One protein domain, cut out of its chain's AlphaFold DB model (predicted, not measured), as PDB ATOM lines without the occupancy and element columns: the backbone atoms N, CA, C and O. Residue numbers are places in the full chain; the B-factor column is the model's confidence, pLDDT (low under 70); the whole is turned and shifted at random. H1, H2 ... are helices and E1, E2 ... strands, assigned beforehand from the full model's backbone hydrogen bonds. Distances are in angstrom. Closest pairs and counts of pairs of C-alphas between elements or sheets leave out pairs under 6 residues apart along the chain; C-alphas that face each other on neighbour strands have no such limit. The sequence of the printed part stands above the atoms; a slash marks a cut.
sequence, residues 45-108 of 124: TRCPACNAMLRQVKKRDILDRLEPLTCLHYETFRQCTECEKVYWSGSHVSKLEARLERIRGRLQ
ATOM      1  N   THR A  45     -38.480 -38.426 -34.807       92.81
ATOM      2  CA  THR A  45     -38.784 -38.665 -36.231       92.81
ATOM      3  C   THR A  45     -39.853 -39.730 -36.451       92.81
ATOM      4  O   THR A  45     -40.492 -39.737 -37.499       92.81
ATOM      5  N   ARG A  46     -40.091 -40.604 -35.464       94.69
ATOM      6  CA  ARG A  46     -41.054 -41.709 -35.551       94.69
ATOM      7  C   ARG A  46     -42.158 -41.603 -34.511       94.69
ATOM      8  O   ARG A  46     -41.953 -41.103 -33.406       94.69
ATOM      9  N   CYS A  47     -43.333 -42.097 -34.879       93.94
ATOM     10  CA  CYS A  47     -44.501 -42.161 -34.020       93.94
ATOM     11  C   CYS A  47     -44.295 -43.190 -32.893       93.94
ATOM     12  O   CYS A  47     -44.049 -44.358 -33.187       93.94
ATOM     13  N   PRO A  48     -44.480 -42.818 -31.615       91.19
ATOM     14  CA  PRO A  48     -44.409 -43.769 -30.504       91.19
ATOM     15  C   PRO A  48     -45.474 -44.875 -30.536       91.19
ATOM     16  O   PRO A  48     -45.297 -45.894 -29.879       91.19
ATOM     17  N   ALA A  49     -46.586 -44.674 -31.254       94.19
ATOM     18  CA  ALA A  49     -47.690 -45.632 -31.309       94.19
ATOM     19  C   ALA A  49     -47.551 -46.658 -32.447       94.19
ATOM     20  O   ALA A  49     -47.818 -47.833 -32.221       94.19
ATOM     21  N   CYS A  50     -47.146 -46.232 -33.652       96.19
ATOM     22  CA  CYS A  50     -47.067 -47.112 -34.830       96.19
ATOM     23  C   CYS A  50     -45.700 -47.129 -35.535       96.19
ATOM     24  O   CYS A  50     -45.533 -47.837 -36.517       96.19
ATOM     25  N   ASN A  51     -44.707 -46.371 -35.060       95.38
ATOM     26  CA  ASN A  51     -43.351 -46.287 -35.626       95.38
ATOM     27  C   ASN A  51     -43.233 -45.682 -37.049       95.38
ATOM     28  O   ASN A  51     -42.125 -45.577 -37.590       95.38
ATOM     29  N   ALA A  52     -44.343 -45.218 -37.635       96.88
ATOM     30  CA  ALA A  52     -44.358 -44.463 -38.888       96.88
ATOM     31  C   ALA A  52     -43.713 -43.074 -38.748       96.88
ATOM     32  O   ALA A  52     -43.541 -42.564 -37.636       96.88
ATOM     33  N   MET A  53     -43.370 -42.441 -39.872       96.56
ATOM     34  CA  MET A  53     -42.691 -41.142 -39.868       96.56
ATOM     35  C   MET A  53     -43.596 -40.007 -39.387       96.56
ATOM     36  O   MET A  53     -44.794 -39.962 -39.685       96.56
ATOM     37  N   LEU A  54     -42.988 -39.075 -38.658       94.88
ATOM     38  CA  LEU A  54     -43.590 -37.820 -38.240       94.88
ATOM     39  C   LEU A  54     -43.222 -36.712 -39.229       94.88
ATOM     40  O   LEU A  54     -42.044 -36.488 -39.502       94.88
ATOM     41  N   ARG A  55     -44.225 -35.979 -39.713       93.44
ATOM     42  CA  ARG A  55     -44.041 -34.772 -40.532       93.44
ATOM     43  C   ARG A  55     -44.327 -33.523 -39.712       93.44
ATOM     44  O   ARG A  55     -45.197 -33.552 -38.843       93.44
ATOM     45  N   GLN A  56     -43.630 -32.427 -39.991       91.06
ATOM     46  CA  GLN A  56     -44.008 -31.125 -39.440       91.06
ATOM     47  C   GLN A  56     -45.339 -30.678 -40.049       91.06
ATOM     48  O   GLN A  56     -45.554 -30.830 -41.251       91.06
ATOM     49  N   VAL A  57     -46.226 -30.140 -39.216       89.62
ATOM     50  CA  VAL A  57     -47.518 -29.590 -39.641       89.62
ATOM     51  C   VAL A  57     -47.687 -28.193 -39.070       89.62
ATOM     52  O   VAL A  57     -47.244 -27.915 -37.952       89.62
ATOM     53  N   LYS A  58     -48.302 -27.292 -39.842       84.94
ATOM     54  CA  LYS A  58     -48.586 -25.941 -39.357       84.94
ATOM     55  C   LYS A  58     -49.802 -25.999 -38.448       84.94
ATOM     56  O   LYS A  58     -50.769 -26.689 -38.752       84.94
ATOM     57  N   LYS A  59     -49.777 -25.199 -37.386       82.69
ATOM     58  CA  LYS A  59     -50.877 -25.042 -36.428       82.69
ATOM     59  C   LYS A  59     -52.231 -24.857 -37.118       82.69
ATOM     60  O   LYS A  59     -53.165 -25.577 -36.801       82.69
ATOM     61  N   ARG A  60     -52.290 -23.986 -38.135       80.31
ATOM     62  CA  ARG A  60     -53.491 -23.712 -38.948       80.31
ATOM     63  C   ARG A  60     -54.136 -24.961 -39.567       80.31
ATOM     64  O   ARG A  60     -55.347 -24.988 -39.708       80.31
ATOM     65  N   ASP A  61     -53.341 -25.972 -39.923       81.88
ATOM     66  CA  ASP A  61     -53.819 -27.166 -40.633       81.88
ATOM     67  C   ASP A  61     -54.406 -28.207 -39.650       81.88
ATOM     68  O   ASP A  61     -54.956 -29.222 -40.071       81.88
ATOM     69  N   ILE A  62     -54.261 -27.982 -38.336       83.00
ATOM     70  CA  ILE A  62     -54.680 -28.900 -37.266       83.00
ATOM     71  C   ILE A  62     -55.484 -28.212 -36.153       83.00
ATOM     72  O   ILE A  62     -55.773 -28.859 -35.149       83.00
ATOM     73  N   LEU A  63     -55.840 -26.930 -36.310       77.94
ATOM     74  CA  LEU A  63     -56.558 -26.139 -35.297       77.94
ATOM     75  C   LEU A  63     -57.804 -26.864 -34.782       77.94
ATOM     76  O   LEU A  63     -57.993 -26.960 -33.575       77.94
ATOM     77  N   ASP A  64     -58.578 -27.453 -35.692       77.19
ATOM     78  CA  ASP A  64     -59.849 -28.123 -35.389       77.19
ATOM     79  C   ASP A  64     -59.684 -29.394 -34.540       77.19
ATOM     80  O   ASP A  64     -60.647 -29.905 -33.972       77.19
ATOM     81  N   ARG A  65     -58.461 -29.932 -34.464       76.62
ATOM     82  CA  ARG A  65     -58.121 -31.145 -33.706       76.62
ATOM     83  C   ARG A  65     -57.379 -30.839 -32.403       76.62
ATOM     84  O   ARG A  65     -57.076 -31.767 -31.654       76.62
ATOM     85  N   LEU A  66     -57.026 -29.577 -32.153       76.94
ATOM     86  CA  LEU A  66     -56.270 -29.162 -30.975       76.94
ATOM     87  C   LEU A  66     -57.203 -28.643 -29.885       76.94
ATOM     88  O   LEU A  66     -58.113 -27.860 -30.137       76.94
ATOM     89  N   GLU A  67     -56.915 -29.012 -28.638       75.00
ATOM     90  CA  GLU A  67     -57.569 -28.370 -27.501       75.00
ATOM     91  C   GLU A  67     -57.176 -26.880 -27.415       75.00
ATOM     92  O   GLU A  67     -56.017 -26.536 -27.692       75.00
ATOM     93  N   PRO A  68     -58.086 -25.987 -26.973       70.94
ATOM     94  CA  PRO A  68     -57.858 -24.538 -26.962       70.94
ATOM     95  C   PRO A  68     -56.575 -24.108 -26.235       70.94
ATOM     96  O   PRO A  68     -55.844 -23.242 -26.713       70.94
ATOM     97  N   LEU A  69     -56.249 -24.755 -25.111       71.62
ATOM     98  CA  LEU A  69     -55.040 -24.461 -24.331       71.62
ATOM     99  C   LEU A  69     -53.751 -24.905 -25.043       71.62
ATOM    100  O   LEU A  69     -52.740 -24.208 -24.990       71.62
ATOM    101  N   THR A  70     -53.788 -26.030 -25.760       73.50
ATOM    102  CA  THR A  70     -52.650 -26.516 -26.557       73.50
ATOM    103  C   THR A  70     -52.371 -25.572 -27.725       73.50
ATOM    104  O   THR A  70     -51.214 -25.295 -28.041       73.50
ATOM    105  N   CYS A  71     -53.429 -25.025 -28.325       66.56
ATOM    106  CA  CYS A  71     -53.321 -23.993 -29.344       66.56
ATOM    107  C   CYS A  71     -52.684 -22.709 -28.786       66.56
ATOM    108  O   CYS A  71     -51.867 -22.097 -29.459       66.56
ATOM    109  N   LEU A  72     -52.971 -22.300 -27.549       67.75
ATOM    110  CA  LEU A  72     -52.407 -21.062 -26.995       67.75
ATOM    111  C   LEU A  72     -50.895 -21.149 -26.705       67.75
ATOM    112  O   LEU A  72     -50.187 -20.152 -26.828       67.75
ATOM    113  N   HIS A  73     -50.399 -22.325 -26.309       74.62
ATOM    114  CA  HIS A  73     -49.057 -22.467 -25.732       74.62
ATOM    115  C   HIS A  73     -47.995 -23.072 -26.658       74.62
ATOM    116  O   HIS A  73     -46.812 -23.036 -26.314       74.62
ATOM    117  N   TYR A  74     -48.375 -23.629 -27.812       78.00
ATOM    118  CA  TYR A  74     -47.443 -24.346 -28.684       78.00
ATOM    119  C   TYR A  74     -47.575 -23.934 -30.153       78.00
ATOM    120  O   TYR A  74     -48.673 -23.806 -30.689       78.00
ATOM    121  N   GLU A  75     -46.425 -23.783 -30.816       75.50
ATOM    122  CA  GLU A  75     -46.336 -23.386 -32.231       75.50
ATOM    123  C   GLU A  75     -45.787 -24.493 -33.142       75.50
ATOM    124  O   GLU A  75     -46.018 -24.490 -34.350       75.50
ATOM    125  N   THR A  76     -45.065 -25.467 -32.579       82.88
ATOM    126  CA  THR A  76     -44.447 -26.554 -33.352       82.88
ATOM    127  C   THR A  76     -45.181 -27.866 -33.130       82.88
ATOM    128  O   THR A  76     -45.195 -28.403 -32.021       82.88
ATOM    129  N   PHE A  77     -45.719 -28.412 -34.219       89.06
ATOM    130  CA  PHE A  77     -46.472 -29.657 -34.212       89.06
ATOM    131  C   PHE A  77     -45.899 -30.657 -35.210       89.06
ATOM    132  O   PHE A  77     -45.403 -30.307 -36.287       89.06
ATOM    133  N   ARG A  78     -45.985 -31.935 -34.847       91.06
ATOM    134  CA  ARG A  78     -45.652 -33.061 -35.713       91.06
ATOM    135  C   ARG A  78     -46.838 -34.006 -35.801       91.06
ATOM    136  O   ARG A  78     -47.425 -34.339 -34.778       91.06
ATOM    137  N   GLN A  79     -47.158 -34.472 -37.000       93.19
ATOM    138  CA  GLN A  79     -48.240 -35.424 -37.232       93.19
ATOM    139  C   GLN A  79     -47.688 -36.740 -37.767       93.19
ATOM    140  O   GLN A  79     -46.802 -36.750 -38.623       93.19
ATOM    141  N   CYS A  80     -48.220 -37.855 -37.275       95.25
ATOM    142  CA  CYS A  80     -47.954 -39.161 -37.857       95.25
ATOM    143  C   CYS A  80     -48.574 -39.290 -39.253       95.25
ATOM    144  O   CYS A  80     -49.723 -38.918 -39.463       95.25
ATOM    145  N   THR A  81     -47.806 -39.850 -40.185       94.88
ATOM    146  CA  THR A  81     -48.236 -40.109 -41.569       94.88
ATOM    147  C   THR A  81     -49.230 -41.265 -41.716       94.88
ATOM    148  O   THR A  81     -49.897 -41.332 -42.737       94.88
ATOM    149  N   GLU A  82     -49.362 -42.135 -40.707       95.88
ATOM    150  CA  GLU A  82     -50.264 -43.297 -40.748       95.88
ATOM    151  C   GLU A  82     -51.430 -43.182 -39.760       95.88
ATOM    152  O   GLU A  82     -52.584 -43.217 -40.162       95.88
ATOM    153  N   CYS A  83     -51.162 -43.017 -38.458       94.94
ATOM    154  CA  CYS A  83     -52.227 -42.968 -37.443       94.94
ATOM    155  C   CYS A  83     -52.763 -41.557 -37.160       94.94
ATOM    156  O   CYS A  83     -53.543 -41.378 -36.227       94.94
ATOM    157  N   GLU A  84     -52.280 -40.548 -37.892       91.44
ATOM    158  CA  GLU A  84     -52.684 -39.135 -37.814       91.44
ATOM    159  C   GLU A  84     -52.553 -38.440 -36.448       91.44
ATOM    160  O   GLU A  84     -52.890 -37.258 -36.327       91.44
ATOM    161  N   LYS A  85     -52.020 -39.123 -35.426       91.12
ATOM    162  CA  LYS A  85     -51.778 -38.551 -34.096       91.12
ATOM    163  C   LYS A  85     -50.845 -37.344 -34.182       91.12
ATOM    164  O   LYS A  85     -49.824 -37.386 -34.875       91.12
ATOM    165  N   VAL A  86     -51.192 -36.298 -33.436       89.94
ATOM    166  CA  VAL A  86     -50.444 -35.040 -33.350       89.94
ATOM    167  C   VAL A  86     -49.625 -35.009 -32.057       89.94
ATOM    168  O   VAL A  86     -50.111 -35.383 -30.993       89.94
ATOM    169  N   TYR A  87     -48.380 -34.553 -32.161       88.62
ATOM    170  CA  TYR A  87     -47.421 -34.405 -31.070       88.62
ATOM    171  C   TYR A  87     -46.861 -32.978 -31.058       88.62
ATOM    172  O   TYR A  87     -46.659 -32.383 -32.118       88.62
ATOM    173  N   TRP A  88     -46.563 -32.446 -29.874       89.00
ATOM    174  CA  TRP A  88     -46.009 -31.101 -29.679       89.00
ATOM    175  C   TRP A  88     -44.928 -31.091 -28.591       89.00
ATOM    176  O   TRP A  88     -44.818 -32.026 -27.789       89.00
ATOM    177  N   SER A  89     -44.115 -30.034 -28.571       81.12
ATOM    178  CA  SER A  89     -42.961 -29.876 -27.672       81.12
ATOM    179  C   SER A  89     -43.358 -29.495 -26.241       81.12
ATOM    180  O   SER A  89     -43.063 -28.400 -25.772       81.12
ATOM    181  N   GLY A  90     -44.054 -30.392 -25.544       80.06
ATOM    182  CA  GLY A  90     -44.377 -30.249 -24.122       80.06
ATOM    183  C   GLY A  90     -43.277 -30.765 -23.183       80.06
ATOM    184  O   GLY A  90     -42.207 -31.201 -23.606       80.06
ATOM    185  N   SER A  91     -43.582 -30.817 -21.884       78.81
ATOM    186  CA  SER A  91     -42.656 -31.279 -20.831       78.81
ATOM    187  C   SER A  91     -42.112 -32.703 -21.040       78.81
ATOM    188  O   SER A  91     -41.009 -33.026 -20.596       78.81
ATOM    189  N   HIS A  92     -42.859 -33.567 -21.735       82.00
ATOM    190  CA  HIS A  92     -42.407 -34.912 -22.093       82.00
ATOM    191  C   HIS A  92     -41.205 -34.890 -23.053       82.00
ATOM    192  O   HIS A  92     -40.319 -35.738 -22.941       82.00
ATOM    193  N   VAL A  93     -41.145 -33.918 -23.970       85.00
ATOM    194  CA  VAL A  93     -40.031 -33.772 -24.919       85.00
ATOM    195  C   VAL A  93     -38.754 -33.400 -24.175       85.00
ATOM    196  O   VAL A  93     -37.767 -34.117 -24.308       85.00
ATOM    197  N   SER A  94     -38.802 -32.407 -23.283       86.00
ATOM    198  CA  SER A  94     -37.636 -31.987 -22.491       86.00
ATOM    199  C   SER A  94     -37.077 -33.114 -21.614       86.00
ATOM    200  O   SER A  94     -35.864 -33.295 -21.505       86.00
ATOM    201  N   LYS A  95     -37.951 -33.938 -21.016       87.62
ATOM    202  CA  LYS A  95     -37.523 -35.129 -20.257       87.62
ATOM    203  C   LYS A  95     -36.812 -36.152 -21.148       87.62
ATOM    204  O   LYS A  95     -35.837 -36.767 -20.711       87.62
ATOM    205  N   LEU A  96     -37.293 -36.352 -22.377       88.25
ATOM    206  CA  LEU A  96     -36.662 -37.272 -23.320       88.25
ATOM    207  C   LEU A  96     -35.320 -36.726 -23.824       88.25
ATOM    208  O   LEU A  96     -34.360 -37.488 -23.889       88.25
ATOM    209  N   GLU A  97     -35.227 -35.427 -24.102       90.50
ATOM    210  CA  GLU A  97     -33.979 -34.747 -24.476       90.50
ATOM    211  C   GLU A  97     -32.912 -34.892 -23.392       90.50
ATOM    212  O   GLU A  97     -31.810 -35.354 -23.678       90.50
ATOM    213  N   ALA A  98     -33.256 -34.624 -22.128       91.25
ATOM    214  CA  ALA A  98     -32.332 -34.810 -21.010       91.25
ATOM    215  C   ALA A  98     -31.837 -36.266 -20.894       91.25
ATOM    216  O   ALA A  98     -30.678 -36.527 -20.561       91.25
ATOM    217  N   ARG A  99     -32.703 -37.243 -21.192       89.69
ATOM    218  CA  ARG A  99     -32.322 -38.662 -21.215       89.69
ATOM    219  C   ARG A  99     -31.379 -38.983 -22.373       89.69
ATOM    220  O   ARG A  99     -30.416 -39.719 -22.171       89.69
ATOM    221  N   LEU A 100     -31.656 -38.449 -23.561       90.00
ATOM    222  CA  LEU A 100     -30.811 -38.609 -24.744       90.00
ATOM    223  C   LEU A 100     -29.429 -38.001 -24.520       90.00
ATOM    224  O   LEU A 100     -28.434 -38.633 -24.864       90.00
ATOM    225  N   GLU A 101     -29.358 -36.839 -23.876       90.75
ATOM    226  CA  GLU A 101     -28.090 -36.178 -23.582       90.75
ATOM    227  C   GLU A 101     -27.233 -36.997 -22.612       90.75
ATOM    228  O   GLU A 101     -26.054 -37.242 -22.859       90.75
ATOM    229  N   ARG A 102     -27.847 -37.567 -21.569       90.94
ATOM    230  CA  ARG A 102     -27.159 -38.516 -20.679       90.94
ATOM    231  C   ARG A 102     -26.600 -39.729 -21.427       90.94
ATOM    232  O   ARG A 102     -25.510 -40.191 -21.102       90.94
ATOM    233  N   ILE A 103     -27.341 -40.266 -22.398       90.00
ATOM    234  CA  ILE A 103     -26.888 -41.402 -23.215       90.00
ATOM    235  C   ILE A 103     -25.719 -40.975 -24.111       90.00
ATOM    236  O   ILE A 103     -24.711 -41.677 -24.164       90.00
ATOM    237  N   ARG A 104     -25.811 -39.811 -24.766       88.06
ATOM    238  CA  ARG A 104     -24.735 -39.249 -25.598       88.06
ATOM    239  C   ARG A 104     -23.456 -39.013 -24.800       88.06
ATOM    240  O   ARG A 104     -22.396 -39.450 -25.241       88.06
ATOM    241  N   GLY A 105     -23.555 -38.442 -23.600       88.31
ATOM    242  CA  GLY A 105     -22.407 -38.265 -22.706       88.31
ATOM    243  C   GLY A 105     -21.725 -39.594 -22.353       88.31
ATOM    244  O   GLY A 105     -20.500 -39.698 -22.383       88.31
ATOM    245  N   ARG A 106     -22.509 -40.657 -22.116       87.56
ATOM    246  CA  ARG A 106     -21.968 -42.011 -21.895       87.56
ATOM    247  C   ARG A 106     -21.290 -42.582 -23.144       87.56
ATOM    248  O   ARG A 106     -20.296 -43.289 -23.012       87.56
ATOM    249  N   LEU A 107     -21.781 -42.295 -24.350       82.94
ATOM    250  CA  LEU A 107     -21.153 -42.748 -25.601       82.94
ATOM    251  C   LEU A 107     -19.802 -42.065 -25.854       82.94
ATOM    252  O   LEU A 107     -18.832 -42.748 -26.178       82.94
ATOM    253  N   GLN A 108     -19.723 -40.751 -25.639       68.25
ATOM    254  CA  GLN A 108     -18.530 -39.936 -25.907       68.25
ATOM    255  C   GLN A 108     -17.335 -40.270 -25.002       68.25
ATOM    256  O   GLN A 108     -16.187 -40.099 -25.407       68.25
TER     257      GLN A 108
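What this domain is: This is residues 45 to 108 of the 124 residues of an uncharacterized protein of Chthoniobacterales bacterium (UniProt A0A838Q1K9). A small three-stranded sheet sits in a loop-rich body, and one long helix, H2, sticks out from it as an arm that makes much of the length. The short helix H1 lies off the sheet, joined to E2 by a tight link. The printed part has 64 residues, with three named strands and two named helices in the order E1, H1, E2, E3, H2; the sheet, E1 - E2 - E3, is antiparallel and the class is mixed, helices and strands. The whole is loose, with a radius of gyration of the C-alphas of 13.7 A, and elongated, spanning 43 by 26 by 16 A.

How they stand to each other: In the sheet, E2, residues 77 to 80, is the inner strand, with edge strands E1, residues 54 to 57, and E3, residues 86 to 88. E1 and E2 are antiparallel at 136 degrees; N 79 and O 55 are within hydrogen-bond range at 2.8 A. E2 and E3 form a hairpin at 147 degrees, with N 78 and O 87 at 2.8 A. H1, residues 68 to 73, is not on the sheet, and neither is H2, residues 91 to 108. H2 is apart from E1, E2 and H1. In H1 and H2 every O i to N i+4 pair is within hydrogen-bond range.

Where its parts are: E1 begins at C-alpha 54, (-43.590, -37.820, -38.240), and is 9.2 A long from first to last C-alpha; E2 measures 10.3 A, E3 7.0 A and H1 9.1 A. H2 runs 26.1 A from C-alpha 91, (-42.656, -31.279, -20.831), to C-alpha 108, (-18.530, -39.936, -25.907).

The domain as a whole: The C-alphas farthest apart, of Asp 64 and Gln 108, are 44.0 A apart. Residues 91 to 108 stand free; the body without them spans 28 by 19 by 15 A. The printed part has no cut, and no link is long. Residues 71, 72 and 108 of the model have pLDDT under 70.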